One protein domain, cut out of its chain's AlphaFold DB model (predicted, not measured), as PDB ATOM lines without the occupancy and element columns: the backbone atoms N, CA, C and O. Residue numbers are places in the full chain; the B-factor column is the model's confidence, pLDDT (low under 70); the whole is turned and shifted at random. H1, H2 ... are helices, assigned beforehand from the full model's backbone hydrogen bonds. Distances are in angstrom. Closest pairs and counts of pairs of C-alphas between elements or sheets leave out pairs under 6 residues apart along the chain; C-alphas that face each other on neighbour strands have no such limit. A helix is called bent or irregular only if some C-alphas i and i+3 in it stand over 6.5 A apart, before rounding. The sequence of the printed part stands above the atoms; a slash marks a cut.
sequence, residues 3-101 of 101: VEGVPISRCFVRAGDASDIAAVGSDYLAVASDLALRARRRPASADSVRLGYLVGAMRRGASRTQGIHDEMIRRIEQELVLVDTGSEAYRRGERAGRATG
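AT A GLANCE: This is residues 3 to 101 of the 101 residues of an uncharacterized protein of Thermoleophilaceae bacterium (UniProt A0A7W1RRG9). One long helix, H1, has its far end packed with two shorter helices, H2 and H3, in an up-and-down bundle, while its first turns stick out as a bare arm that makes much of the length. H4 packs on H2, away from H1 and H3. The printed part has 99 residues with four named helices, H1 to H4 in chain order, and no named strand; the class is all helix. The whole is loose, with a radius of gyration of the C-alphas of 16.3 A and spans of 57 by 24 by 17 A.

HOW THE PARTS SIT: H1, residues 8 to 41, touches H2, residues 46 to 62, with its residues 32 to 40 alone; their closest C-alphas, of Ala 39 and Ser 48, are 4.6 A apart. This helical hairpin runs opposite ways at a shallow tilt of 28 degrees. H3, residues 70 to 82, touches H1 residues 25 to 40 alone, the same way at a shallow tilt of 9 degrees, closest at the C-alphas of Ser 33 and Glu 79, 5.9 A. H2 and H3 form a second helical hairpin, at a shallow tilt of 22 degrees; H2 touches H3 with residues 55 to 62 alone, closest at the C-alphas of Ala 62 and Asp 70, 6.9 A. H4, residues 88 to 100, touches H2, the hub, closest at the C-alphas of Gly 52 and Glu 94, 4.0 A, the same way at 36 degrees, only just a steep tilt. H4 is apart from H1 and H3. In H2 and H4 every O i to N i+4 pair is within hydrogen-bond range; in H1 29 of 30 are, in H3 7 of 9.

IN THESE COORDINATES: H1 is 49.9 A long, from C-alpha 8 at (153.090, 222.471, 237.755). H2 is 24.3 A, H3 20.5 A and H4 18.2 A, ending with C-alpha 100 at (148.129, 196.970, 211.692). H3 is irregular: C-alphas 79 and 82 are 7.3 A apart.

THE WHOLE: The C-alphas farthest apart, of Gly 5 and Ala 44, are 57.1 A apart. Residues 4 to 10 and 12 to 17 stand free. The printed part has no cut and no long link. Residues 3 to 24 and residue 67 have pLDDT under 70.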
ATOM      1  N   VAL A   3     153.788 227.750 239.038       45.66
ATOM      2  CA  VAL A   3     154.783 228.633 238.400       45.66
ATOM      3  C   VAL A   3     153.992 229.542 237.466       45.66
ATOM      4  O   VAL A   3     153.195 229.031 236.680       45.66
ATOM      5  N   GLU A   4     154.123 230.865 237.610       60.94
ATOM      6  CA  GLU A   4     153.401 231.851 236.779       60.94
ATOM      7  C   GLU A   4     151.868 231.629 236.738       60.94
ATOM      8  O   GLU A   4     151.211 231.756 235.710       60.94
ATOM      9  N   GLY A   5     151.269 231.203 237.858       61.56
ATOM     10  CA  GLY A   5     149.822 230.952 237.954       61.56
ATOM     11  C   GLY A   5     149.331 229.632 237.337       61.56
ATOM     12  O   GLY A   5     148.190 229.235 237.593       61.56
ATOM     13  N   VAL A   6     150.181 228.886 236.624       58.81
ATOM     14  CA  VAL A   6     149.843 227.578 236.045       58.81
ATOM     15  C   VAL A   6     150.205 226.454 237.033       58.81
ATOM     16  O   VAL A   6     151.278 226.481 237.646       58.81
ATOM     17  N   PRO A   7     149.328 225.451 237.250       59.16
ATOM     18  CA  PRO A   7     149.684 224.271 238.034       59.16
ATOM     19  C   PRO A   7     150.891 223.557 237.415       59.16
ATOM     20  O   PRO A   7     150.868 223.263 236.221       59.16
ATOM     21  N   ILE A   8     151.904 223.216 238.222       54.50
ATOM     22  CA  ILE A   8     153.090 222.471 237.755       54.50
ATOM     23  C   ILE A   8     152.702 221.189 237.007       54.50
ATOM     24  O   ILE A   8     153.332 220.865 236.007       54.50
ATOM     25  N   SER A   9     151.628 220.509 237.422       48.66
ATOM     26  CA  SER A   9     151.106 219.318 236.741       48.66
ATOM     27  C   SER A   9     150.769 219.563 235.268       48.66
ATOM     28  O   SER A   9     150.961 218.675 234.449       48.66
ATOM     29  N   ARG A  10     150.341 220.774 234.890       54.12
ATOM     30  CA  ARG A  10     150.095 221.143 233.487       54.12
ATOM     31  C   ARG A  10     151.378 221.442 232.712       54.12
ATOM     32  O   ARG A  10     151.422 221.158 231.520       54.12
ATOM     33  N   CYS A  11     152.402 221.997 233.360       51.41
ATOM     34  CA  CYS A  11     153.702 222.230 232.725       51.41
ATOM     35  C   CYS A  11     154.475 220.920 232.535       51.41
ATOM     36  O   CYS A  11     155.102 220.731 231.501       51.41
ATOM     37  N   PHE A  12     154.382 220.001 233.500       48.00
ATOM     38  CA  PHE A  12     155.086 218.720 233.465       48.00
ATOM     39  C   PHE A  12     154.453 217.726 232.486       48.00
ATOM     40  O   PHE A  12     155.180 217.097 231.730       48.00
ATOM     41  N   VAL A  13     153.115 217.643 232.419       50.06
ATOM     42  CA  VAL A  13     152.412 216.825 231.407       50.06
ATOM     43  C   VAL A  13     152.742 217.320 229.996       50.06
ATOM     44  O   VAL A  13     153.106 216.539 229.131       50.06
ATOM     45  N   ARG A  14     152.742 218.642 229.776       47.81
ATOM     46  CA  ARG A  14     153.054 219.223 228.460       47.81
ATOM     47  C   ARG A  14     154.531 219.088 228.065       47.81
ATOM     48  O   ARG A  14     154.819 219.027 226.875       47.81
ATOM     49  N   ALA A  15     155.445 219.073 229.035       44.50
ATOM     50  CA  ALA A  15     156.873 218.888 228.792       44.50
ATOM     51  C   ALA A  15     157.233 217.417 228.540       44.50
ATOM     52  O   ALA A  15     157.953 217.162 227.584       44.50
ATOM     53  N   GLY A  16     156.692 216.482 229.335       39.84
ATOM     54  CA  GLY A  16     156.912 215.040 229.171       39.84
ATOM     55  C   GLY A  16     156.313 214.503 227.873       39.84
ATOM     56  O   GLY A  16     157.016 213.870 227.095       39.84
ATOM     57  N   ASP A  17     155.066 214.868 227.556       56.69
ATOM     58  CA  ASP A  17     154.421 214.414 226.321       56.69
ATOM     59  C   ASP A  17     155.170 214.922 225.076       56.69
ATOM     60  O   ASP A  17     155.405 214.171 224.135       56.69
ATOM     61  N   ALA A  18     155.592 216.191 225.057       56.62
ATOM     62  CA  ALA A  18     156.274 216.767 223.898       56.62
ATOM     63  C   ALA A  18     157.723 216.273 223.739       56.62
ATOM     64  O   ALA A  18     158.161 216.060 222.607       56.62
ATOM     65  N   SER A  19     158.469 216.089 224.838       54.62
ATOM     66  CA  SER A  19     159.834 215.553 224.784       54.62
ATOM     67  C   SER A  19     159.852 214.090 224.370       54.62
ATOM     68  O   SER A  19     160.687 213.702 223.555       54.62
ATOM     69  N   ASP A  20     158.902 213.300 224.869       55.19
ATOM     70  CA  ASP A  20     158.804 211.879 224.550       55.19
ATOM     71  C   ASP A  20     158.357 211.692 223.095       55.19
ATOM     72  O   ASP A  20     158.937 210.887 222.365       55.19
ATOM     73  N   ILE A  21     157.417 212.518 222.615       58.84
ATOM     74  CA  ILE A  21     157.039 212.577 221.193       58.84
ATOM     75  C   ILE A  21     158.235 212.960 220.310       58.84
ATOM     76  O   ILE A  21     158.411 212.384 219.233       58.84
ATOM     77  N   ALA A  22     159.056 213.921 220.740       58.06
ATOM     78  CA  ALA A  22     160.226 214.347 219.982       58.06
ATOM     79  C   ALA A  22     161.300 213.249 219.918       58.06
ATOM     80  O   ALA A  22     161.797 212.968 218.828       58.06
ATOM     81  N   ALA A  23     161.606 212.599 221.046       60.75
ATOM     82  CA  ALA A  23     162.601 211.530 221.138       60.75
ATOM     83  C   ALA A  23     162.206 210.305 220.298       60.75
ATOM     84  O   ALA A  23     162.978 209.839 219.458       60.75
ATOM     85  N   VAL A  24     160.960 209.851 220.444       68.19
ATOM     86  CA  VAL A  24     160.403 208.746 219.653       68.19
ATOM     87  C   VAL A  24     160.364 209.106 218.162       68.19
ATOM     88  O   VAL A  24     160.645 208.275 217.300       68.19
ATOM     89  N   GLY A  25     160.077 210.370 217.842       71.50
ATOM     90  CA  GLY A  25     160.122 210.884 216.478       71.50
ATOM     91  C   GLY A  25     161.499 210.815 215.822       71.50
ATOM     92  O   GLY A  25     161.603 210.440 214.651       71.50
ATOM     93  N   SER A  26     162.559 211.153 216.563       74.25
ATOM     94  CA  SER A  26     163.941 211.048 216.077       74.25
ATOM     95  C   SER A  26     164.359 209.606 215.793       74.25
ATOM     96  O   SER A  26     165.014 209.366 214.777       74.25
ATOM     97  N   ASP A  27     163.931 208.651 216.618       84.00
ATOM     98  CA  ASP A  27     164.237 207.234 216.403       84.00
ATOM     99  C   ASP A  27     163.560 206.702 215.135       84.00
ATOM    100  O   ASP A  27     164.198 206.038 214.314       84.00
ATOM    101  N   TYR A  28     162.288 207.054 214.911       83.44
ATOM    102  CA  TYR A  28     161.590 206.678 213.680       83.44
ATOM    103  C   TYR A  28     162.244 207.259 212.431       83.44
ATOM    104  O   TYR A  28     162.364 206.552 211.428       83.44
ATOM    105  N   LEU A  29     162.694 208.514 212.486       87.31
ATOM    106  CA  LEU A  29     163.389 209.138 211.365       87.31
ATOM    107  C   LEU A  29     164.719 208.430 211.072       87.31
ATOM    108  O   LEU A  29     164.991 208.119 209.917       87.31
ATOM    109  N   ALA A  30     165.504 208.100 212.100       90.06
ATOM    110  CA  ALA A  30     166.765 207.379 211.930       90.06
ATOM    111  C   ALA A  30     166.559 205.994 211.289       90.06
ATOM    112  O   ALA A  30     167.275 205.620 210.355       90.06
ATOM    113  N   VAL A  31     165.543 205.252 211.742       92.56
ATOM    114  CA  VAL A  31     165.179 203.953 211.155       92.56
ATOM    115  C   VAL A  31     164.688 204.118 209.714       92.56
ATOM    116  O   VAL A  31     165.085 203.344 208.841       92.56
ATOM    117  N   ALA A  32     163.853 205.125 209.438       92.38
ATOM    118  CA  ALA A  32     163.357 205.403 208.094       92.38
ATOM    119  C   ALA A  32     164.498 205.748 207.125       92.38
ATOM    120  O   ALA A  32     164.535 205.188 206.030       92.38
ATOM    121  N   SER A  33     165.454 206.587 207.535       93.44
ATOM    122  CA  SER A  33     166.634 206.935 206.735       93.44
ATOM    123  C   SER A  33     167.497 205.716 206.402       93.44
ATOM    124  O   SER A  33     167.859 205.509 205.240       93.44
ATOM    125  N   ASP A  34     167.808 204.861 207.383       95.19
ATOM    126  CA  ASP A  34     168.600 203.645 207.142       95.19
ATOM    127  C   ASP A  34     167.882 202.684 206.182       95.19
ATOM    128  O   ASP A  34     168.470 202.199 205.206       95.19
ATOM    129  N   LEU A  35     166.584 202.461 206.397       95.44
ATOM    130  CA  LEU A  35     165.775 201.632 205.513       95.44
ATOM    131  C   LEU A  35     165.671 202.232 204.105       95.44
ATOM    132  O   LEU A  35     165.792 201.489 203.134       95.44
ATOM    133  N   ALA A  36     165.516 203.551 203.963       94.56
ATOM    134  CA  ALA A  36     165.473 204.242 202.673       94.56
ATOM    135  C   ALA A  36     166.782 204.078 201.890       94.56
ATOM    136  O   ALA A  36     166.761 203.739 200.702       94.56
ATOM    137  N   LEU A  37     167.932 204.212 202.559       95.75
ATOM    138  CA  LEU A  37     169.244 203.997 201.945       95.75
ATOM    139  C   LEU A  37     169.407 202.575 201.389       95.75
ATOM    140  O   LEU A  37     170.016 202.399 200.326       95.75
ATOM    141  N   ARG A  38     168.872 201.566 202.085       95.69
ATOM    142  CA  ARG A  38     168.927 200.152 201.672       95.69
ATOM    143  C   ARG A  38     167.891 199.828 200.596       95.69
ATOM    144  O   ARG A  38     168.246 199.225 199.581       95.69
ATOM    145  N   ALA A  39     166.654 200.286 200.774       94.69
ATOM    146  CA  ALA A  39     165.540 200.107 199.847       94.69
ATOM    147  C   ALA A  39     165.838 200.730 198.477       94.69
ATOM    148  O   ALA A  39     165.623 200.085 197.452       94.69
ATOM    149  N   ARG A  40     166.455 201.921 198.445       94.38
ATOM    150  CA  ARG A  40     166.925 202.566 197.208       94.38
ATOM    151  C   ARG A  40     167.860 201.674 196.392       94.38
ATOM    152  O   ARG A  40     167.802 201.669 195.169       94.38
ATOM    153  N   ARG A  41     168.746 200.923 197.054       94.88
ATOM    154  CA  ARG A  41     169.697 200.027 196.374       94.88
ATOM    155  C   ARG A  41     169.034 198.734 195.902       94.88
ATOM    156  O   ARG A  41     169.527 198.115 194.965       94.88
ATOM    157  N   ARG A  42     167.972 198.288 196.583       94.88
ATOM    158  CA  ARG A  42     167.267 197.029 196.302       94.88
ATOM    159  C   ARG A  42     165.745 197.204 196.459       94.88
ATOM    160  O   ARG A  42     165.196 196.787 197.483       94.88
ATOM    161  N   PRO A  43     165.052 197.749 195.441       91.38
ATOM    162  CA  PRO A  43     163.622 198.073 195.507       91.38
ATOM    163  C   PRO A  43     162.692 196.907 195.853       91.38
ATOM    164  O   PRO A  43     161.687 197.107 196.526       91.38
ATOM    165  N   ALA A  44     163.036 195.678 195.462       94.88
ATOM    166  CA  ALA A  44     162.248 194.476 195.752       94.88
ATOM    167  C   ALA A  44     162.649 193.760 197.063       94.88
ATOM    168  O   ALA A  44     162.266 192.615 197.291       94.88
ATOM    169  N   SER A  45     163.465 194.392 197.914       95.06
ATOM    170  CA  SER A  45     163.996 193.761 199.129       95.06
ATOM    171  C   SER A  45     163.031 193.789 200.316       95.06
ATOM    172  O   SER A  45     162.064 194.552 200.361       95.06
ATOM    173  N   ALA A  46     163.353 192.993 201.339       95.56
ATOM    174  CA  ALA A  46     162.679 193.045 202.634       95.56
ATOM    175  C   ALA A  46     162.786 194.427 203.306       95.56
ATOM    176  O   ALA A  46     161.875 194.813 204.035       95.56
ATOM    177  N   ASP A  47     163.848 195.191 203.038       96.38
ATOM    178  CA  ASP A  47     164.004 196.539 203.588       96.38
ATOM    179  C   ASP A  47     163.004 197.520 202.956       96.38
ATOM    180  O   ASP A  47     162.444 198.340 203.678       96.38
ATOM    181  N   SER A  48     162.653 197.365 201.671       96.50
ATOM    182  CA  SER A  48     161.530 198.110 201.072       96.50
ATOM    183  C   SER A  48     160.193 197.771 201.732       96.50
ATOM    184  O   SER A  48     159.381 198.664 201.963       96.50
ATOM    185  N   VAL A  49     159.959 196.496 202.074       97.56
ATOM    186  CA  VAL A  49     158.742 196.083 202.801       97.56
ATOM    187  C   VAL A  49     158.702 196.724 204.188       97.56
ATOM    188  O   VAL A  49     157.675 197.271 204.583       97.56
ATOM    189  N   ARG A  50     159.815 196.683 204.927       96.81
ATOM    190  CA  ARG A  50     159.928 197.284 206.266       96.81
ATOM    191  C   ARG A  50     159.737 198.797 206.226       96.81
ATOM    192  O   ARG A  50     158.996 199.327 207.048       96.81
ATOM    193  N   LEU A  51     160.342 199.468 205.247       96.12
ATOM    194  CA  LEU A  51     160.182 200.905 205.044       96.12
ATOM    195  C   LEU A  51     158.725 201.264 204.755       96.12
ATOM    196  O   LEU A  51     158.170 202.144 205.405       96.12
ATOM    197  N   GLY A  52     158.091 200.537 203.829       96.38
ATOM    198  CA  GLY A  52     156.673 200.705 203.538       96.38
ATOM    199  C   GLY A  52     155.828 200.532 204.798       96.38
ATOM    200  O   GLY A  52     155.006 201.393 205.101       96.38
ATOM    201  N   TYR A  53     156.063 199.466 205.570       96.69
ATOM    202  CA  TYR A  53     155.345 199.205 206.821       96.69
ATOM    203  C   TYR A  53     155.465 200.366 207.808       96.69
ATOM    204  O   TYR A  53     154.444 200.852 208.296       96.69
ATOM    205  N   LEU A  54     156.684 200.850 208.046       93.69
ATOM    206  CA  LEU A  54     156.935 201.979 208.936       93.69
ATOM    207  C   LEU A  54     156.160 203.227 208.484       93.69
ATOM    208  O   LEU A  54     155.411 203.804 209.270       93.69
ATOM    209  N   VAL A  55     156.261 203.601 207.203       93.62
ATOM    210  CA  VAL A  55     155.545 204.758 206.631       93.62
ATOM    211  C   VAL A  55     154.029 204.604 206.762       93.62
ATOM    212  O   VAL A  55     153.333 205.550 207.135       93.62
ATOM    213  N   GLY A  56     153.502 203.407 206.498       93.69
ATOM    214  CA  GLY A  56     152.083 203.109 206.652       93.69
ATOM    215  C   GLY A  56     151.594 203.257 208.095       93.69
ATOM    216  O   GLY A  56     150.551 203.875 208.321       93.69
ATOM    217  N   ALA A  57     152.356 202.736 209.058       91.19
ATOM    218  CA  ALA A  57     152.052 202.829 210.484       91.19
ATOM    219  C   ALA A  57     152.060 204.287 210.968       91.19
ATOM    220  O   ALA A  57     151.105 204.743 211.597       91.19
ATOM    221  N   MET A  58     153.073 205.068 210.584       87.56
ATOM    222  CA  MET A  58     153.162 206.478 210.973       87.56
ATOM    223  C   MET A  58     152.052 207.326 210.357       87.56
ATOM    224  O   MET A  58     151.465 208.142 211.058       87.56
ATOM    225  N   ARG A  59     151.690 207.106 209.085       88.31
ATOM    226  CA  ARG A  59     150.545 207.793 208.454       88.31
ATOM    227  C   ARG A  59     149.233 207.506 209.191       88.31
ATOM    228  O   ARG A  59     148.415 208.405 209.372       88.31
ATOM    229  N   ARG A  60     149.040 206.264 209.647       85.94
ATOM    230  CA  ARG A  60     147.888 205.868 210.470       85.94
ATOM    231  C   ARG A  60     147.928 206.496 211.866       85.94
ATOM    232  O   ARG A  60     146.880 206.858 212.389       85.94
ATOM    233  N   GLY A  61     149.104 206.592 212.480       83.00
ATOM    234  CA  GLY A  61     149.287 207.272 213.762       83.00
ATOM    235  C   GLY A  61     148.980 208.765 213.655       83.00
ATOM    236  O   GLY A  61     148.141 209.273 214.392       83.00
ATOM    237  N   ALA A  62     149.576 209.443 212.672       82.81
ATOM    238  CA  ALA A  62     149.419 210.876 212.436       82.81
ATOM    239  C   ALA A  62     147.966 211.291 212.156       82.81
ATOM    240  O   ALA A  62     147.513 212.325 212.647       82.81
ATOM    241  N   SER A  63     147.191 210.461 211.443       80.75
ATOM    242  CA  SER A  63     145.769 210.746 211.195       80.75
ATOM    243  C   SER A  63     144.916 210.774 212.471       80.75
ATOM    244  O   SER A  63     143.817 211.326 212.459       80.75
ATOM    245  N   ARG A  64     145.414 210.226 213.588       78.69
ATOM    246  CA  ARG A  64     144.736 210.233 214.895       78.69
ATOM    247  C   ARG A  64     145.108 211.420 215.775       78.69
ATOM    248  O   ARG A  64     144.442 211.646 216.780       78.69
ATOM    249  N   THR A  65     146.148 212.173 215.428       70.75
ATOM    250  CA  THR A  65     146.776 213.142 216.338       70.75
ATOM    251  C   THR A  65     146.586 214.603 215.923       70.75
ATOM    252  O   THR A  65     147.404 215.435 216.288       70.75
ATOM    253  N   GLN A  66     145.526 214.938 215.171       71.69
ATOM    254  CA  GLN A  66     145.151 216.319 214.785       71.69
ATOM    255  C   GLN A  66     146.344 217.220 214.379       71.69
ATOM    256  O   GLN A  66     146.446 218.364 214.814       71.69
ATOM    257  N   GLY A  67     147.275 216.693 213.578       68.38
ATOM    258  CA  GLY A  67     148.405 217.459 213.036       68.38
ATOM    259  C   GLY A  67     149.673 217.520 213.898       68.38
ATOM    260  O   GLY A  67     150.683 218.065 213.458       68.38
ATOM    261  N   ILE A  68     149.689 216.913 215.095       70.69
ATOM    262  CA  ILE A  68     150.882 216.882 215.976       70.69
ATOM    263  C   ILE A  68     152.110 216.258 215.280       70.69
ATOM    264  O   ILE A  68     153.245 216.625 215.578       70.69
ATOM    265  N   HIS A  69     151.900 215.338 214.333       77.12
ATOM    266  CA  HIS A  69     152.971 214.606 213.650       77.12
ATOM    267  C   HIS A  69     153.211 215.051 212.196       77.12
ATOM    268  O   HIS A  69     154.010 214.420 211.506       77.12
ATOM    269  N   ASP A  70     152.586 216.131 211.717       80.62
ATOM    270  CA  ASP A  70     152.655 216.526 210.297       80.62
ATOM    271  C   ASP A  70     154.083 216.848 209.838       80.62
ATOM    272  O   ASP A  70     154.518 216.409 208.773       80.62
ATOM    273  N   GLU A  71     154.854 217.550 210.670       81.88
ATOM    274  CA  GLU A  71     156.264 217.847 210.387       81.88
ATOM    275  C   GLU A  71     157.116 216.570 210.317       81.88
ATOM    276  O   GLU A  71     158.014 216.454 209.485       81.88
ATOM    277  N   MET A  72     156.818 215.572 211.151       82.88
ATOM    278  CA  MET A  72     157.521 214.289 211.122       82.88
ATOM    279  C   MET A  72     157.213 213.516 209.839       82.88
ATOM    280  O   MET A  72     158.130 213.005 209.198       82.88
ATOM    281  N   ILE A  73     155.941 213.476 209.430       86.12
ATOM    282  CA  ILE A  73     155.538 212.865 208.159       86.12
ATOM    283  C   ILE A  73     156.248 213.554 206.995       86.12
ATOM    284  O   ILE A  73     156.813 212.869 206.145       86.12
ATOM    285  N   ARG A  74     156.308 214.888 206.998       87.12
ATOM    286  CA  ARG A  74     156.993 215.657 205.956       87.12
ATOM    287  C   ARG A  74     158.478 215.305 205.846       87.12
ATOM    288  O   ARG A  74     158.972 215.123 204.737       87.12
ATOM    289  N   ARG A  75     159.191 215.184 206.970       88.88
ATOM    290  CA  ARG A  75     160.611 214.774 206.979       88.88
ATOM    291  C   ARG A  75     160.804 213.373 206.426       88.88
ATOM    292  O   ARG A  75     161.709 213.133 205.641       88.88
ATOM    293  N   ILE A  76     159.926 212.449 206.789       88.00
ATOM    294  CA  ILE A  76     160.015 211.074 206.298       88.00
ATOM    295  C   ILE A  76     159.721 211.017 204.802       88.00
ATOM    296  O   ILE A  76     160.407 210.309 204.077       88.00
ATOM    297  N   GLU A  77     158.770 211.803 204.306       89.81
ATOM    298  CA  GLU A  77     158.522 211.914 202.867       89.81
ATOM    299  C   GLU A  77     159.746 212.433 202.097       89.81
ATOM    300  O   GLU A  77     159.972 211.998 200.967       89.81
ATOM    301  N   GLN A  78     160.585 213.274 202.712       91.25
ATOM    302  CA  GLN A  78     161.864 213.692 202.124       91.25
ATOM    303  C   GLN A  78     162.860 212.526 202.006       91.25
ATOM    304  O   GLN A  78     163.535 212.409 200.985       91.25
ATOM    305  N   GLU A  79     162.904 211.614 202.982       89.88
ATOM    306  CA  GLU A  79     163.756 210.413 202.925       89.88
ATOM    307  C   GLU A  79     163.336 209.446 201.803       89.88
ATOM    308  O   GLU A  79     164.154 208.701 201.257       89.88
ATOM    309  N   LEU A  80     162.059 209.473 201.412       93.00
ATOM    310  CA  LEU A  80     161.510 208.592 200.380       93.00
ATOM    311  C   LEU A  80     161.771 209.067 198.947       93.00
ATOM    312  O   LEU A  80     161.517 208.302 198.021       93.00
ATOM    313  N   VAL A  81     162.284 210.285 198.735       93.69
ATOM    314  CA  VAL A  81     162.422 210.903 197.397       93.69
ATOM    315  C   VAL A  81     163.172 210.013 196.400       93.69
ATOM    316  O   VAL A  81     162.849 209.999 195.215       93.69
ATOM    317  N   LEU A  82     164.165 209.258 196.870       93.25
ATOM    318  CA  LEU A  82     164.985 208.378 196.030       93.25
ATOM    319  C   LEU A  82     164.611 206.894 196.154       93.25
ATOM    320  O   LEU A  82     165.339 206.034 195.660       93.25
ATOM    321  N   VAL A  83     163.515 206.578 196.839       95.06
ATOM    322  CA  VAL A  83     163.017 205.213 197.020       95.06
ATOM    323  C   VAL A  83     161.953 204.926 195.967       95.06
ATOM    324  O   VAL A  83     161.058 205.734 195.729       95.06
ATOM    325  N   ASP A  84     161.998 203.735 195.372       94.94
ATOM    326  CA  ASP A  84     160.910 203.251 194.523       94.94
ATOM    327  C   ASP A  84     159.692 202.856 195.380       94.94
ATOM    328  O   ASP A  84     159.484 201.695 195.757       94.94
ATOM    329  N   THR A  85     158.875 203.860 195.690       94.88
ATOM    330  CA  THR A  85     157.597 203.708 196.399       94.88
ATOM    331  C   THR A  85     156.512 203.044 195.535       94.88
ATOM    332  O   THR A  85     155.479 202.617 196.053       94.88
ATOM    333  N   GLY A  86     156.750 202.895 194.226       94.56
ATOM    334  CA  GLY A  86     155.903 202.139 193.301       94.56
ATOM    335  C   GLY A  86     156.145 200.627 193.349       94.56
ATOM    336  O   GLY A  86     155.263 199.850 192.952       94.56
ATOM    337  N   SER A  87     157.290 200.190 193.881       95.19
ATOM    338  CA  SER A  87     157.627 198.773 194.022       95.19
ATOM    339  C   SER A  87     156.543 197.995 194.776       95.19
ATOM    340  O   SER A  87     155.905 198.481 195.716       95.19
ATOM    341  N   GLU A  88     156.310 196.747 194.365       97.25
ATOM    342  CA  GLU A  88     155.336 195.883 195.038       97.25
ATOM    343  C   GLU A  88     155.726 195.630 196.501       97.25
ATOM    344  O   GLU A  88     154.865 195.653 197.381       97.25
ATOM    345  N   ALA A  89     157.026 195.458 196.763       96.19
ATOM    346  CA  ALA A  89     157.569 195.269 198.102       96.19
ATOM    347  C   ALA A  89     157.207 196.442 199.027       96.19
ATOM    348  O   ALA A  89     156.621 196.221 200.091       96.19
ATOM    349  N   TYR A  90     157.469 197.681 198.596       97.38
ATOM    350  CA  TYR A  90     157.101 198.872 199.357       97.38
ATOM    351  C   TYR A  90     155.587 198.962 199.571       97.38
ATOM    352  O   TYR A  90     155.128 199.068 200.709       97.38
ATOM    353  N   ARG A  91     154.786 198.835 198.502       97.88
ATOM    354  CA  ARG A  91     153.317 198.937 198.587       97.88
ATOM    355  C   ARG A  91     152.697 197.864 199.480       97.88
ATOM    356  O   ARG A  91     151.722 198.133 200.182       97.88
ATOM    357  N   ARG A  92     153.240 196.643 199.472       97.50
ATOM    358  CA  ARG A  92     152.816 195.566 200.379       97.50
ATOM    359  C   ARG A  92     153.073 195.954 201.831       97.50
ATOM    360  O   ARG A  92     152.164 195.815 202.648       97.50
ATOM    361  N   GLY A  93     154.278 196.439 202.125       97.12
ATOM    362  CA  GLY A  93     154.638 196.946 203.445       97.12
ATOM    363  C   GLY A  93     153.694 198.053 203.894       97.12
ATOM    364  O   GLY A  93     153.075 197.953 204.947       97.12
ATOM    365  N   GLU A  94     153.507 199.060 203.047       97.31
ATOM    366  CA  GLU A  94     152.684 200.227 203.347       97.31
ATOM    367  C   GLU A  94     151.236 199.873 203.673       97.31
ATOM    368  O   GLU A  94     150.697 200.347 204.675       97.31
ATOM    369  N   ARG A  95     150.609 198.993 202.887       97.56
ATOM    370  CA  ARG A  95     149.253 198.517 203.190       97.56
ATOM    371  C   ARG A  95     149.188 197.812 204.545       97.56
ATOM    372  O   ARG A  95     148.264 198.073 205.310       97.56
ATOM    373  N   ALA A  96     150.161 196.952 204.849       95.88
ATOM    374  CA  ALA A  96     150.211 196.247 206.127       95.88
ATOM    375  C   ALA A  96     150.404 197.214 207.309       95.88
ATOM    376  O   ALA A  96     149.701 197.095 208.314       95.88
ATOM    377  N   GLY A  97     151.283 198.208 207.162       92.31
ATOM    378  CA  GLY A  97     151.514 199.249 208.165       92.31
ATOM    379  C   GLY A  97     150.269 200.089 208.431       92.31
ATOM    380  O   GLY A  97     149.868 200.262 209.578       92.31
ATOM    381  N   ARG A  98     149.573 200.532 207.376       92.00
ATOM    382  CA  ARG A  98     148.310 201.281 207.524       92.00
ATOM    383  C   ARG A  98     147.195 200.465 208.183       92.00
ATOM    384  O   ARG A  98     146.297 201.051 208.780       92.00
ATOM    385  N   ALA A  99     147.209 199.140 208.045       89.69
ATOM    386  CA  ALA A  99     146.192 198.272 208.632       89.69
ATOM    387  C   ALA A  99     146.485 197.929 210.102       89.69
ATOM    388  O   ALA A  99     145.566 197.925 210.921       89.69
ATOM    389  N   THR A 100     147.749 197.645 210.433       86.25
ATOM    390  CA  THR A 100     148.129 196.970 211.692       86.25
ATOM    391  C   THR A 100     149.075 197.749 212.599       86.25
ATOM    392  O   THR A 100     149.257 197.328 213.738       86.25
ATOM    393  N   GLY A 101     149.677 198.839 212.113       72.06
ATOM    394  CA  GLY A 101     150.532 199.710 212.924       72.06
ATOM    395  C   GLY A 101     149.753 200.618 213.858       72.06
ATOM    396  O   GLY A 101     148.527 200.424 214.027       72.06
TER     397      GLY A 101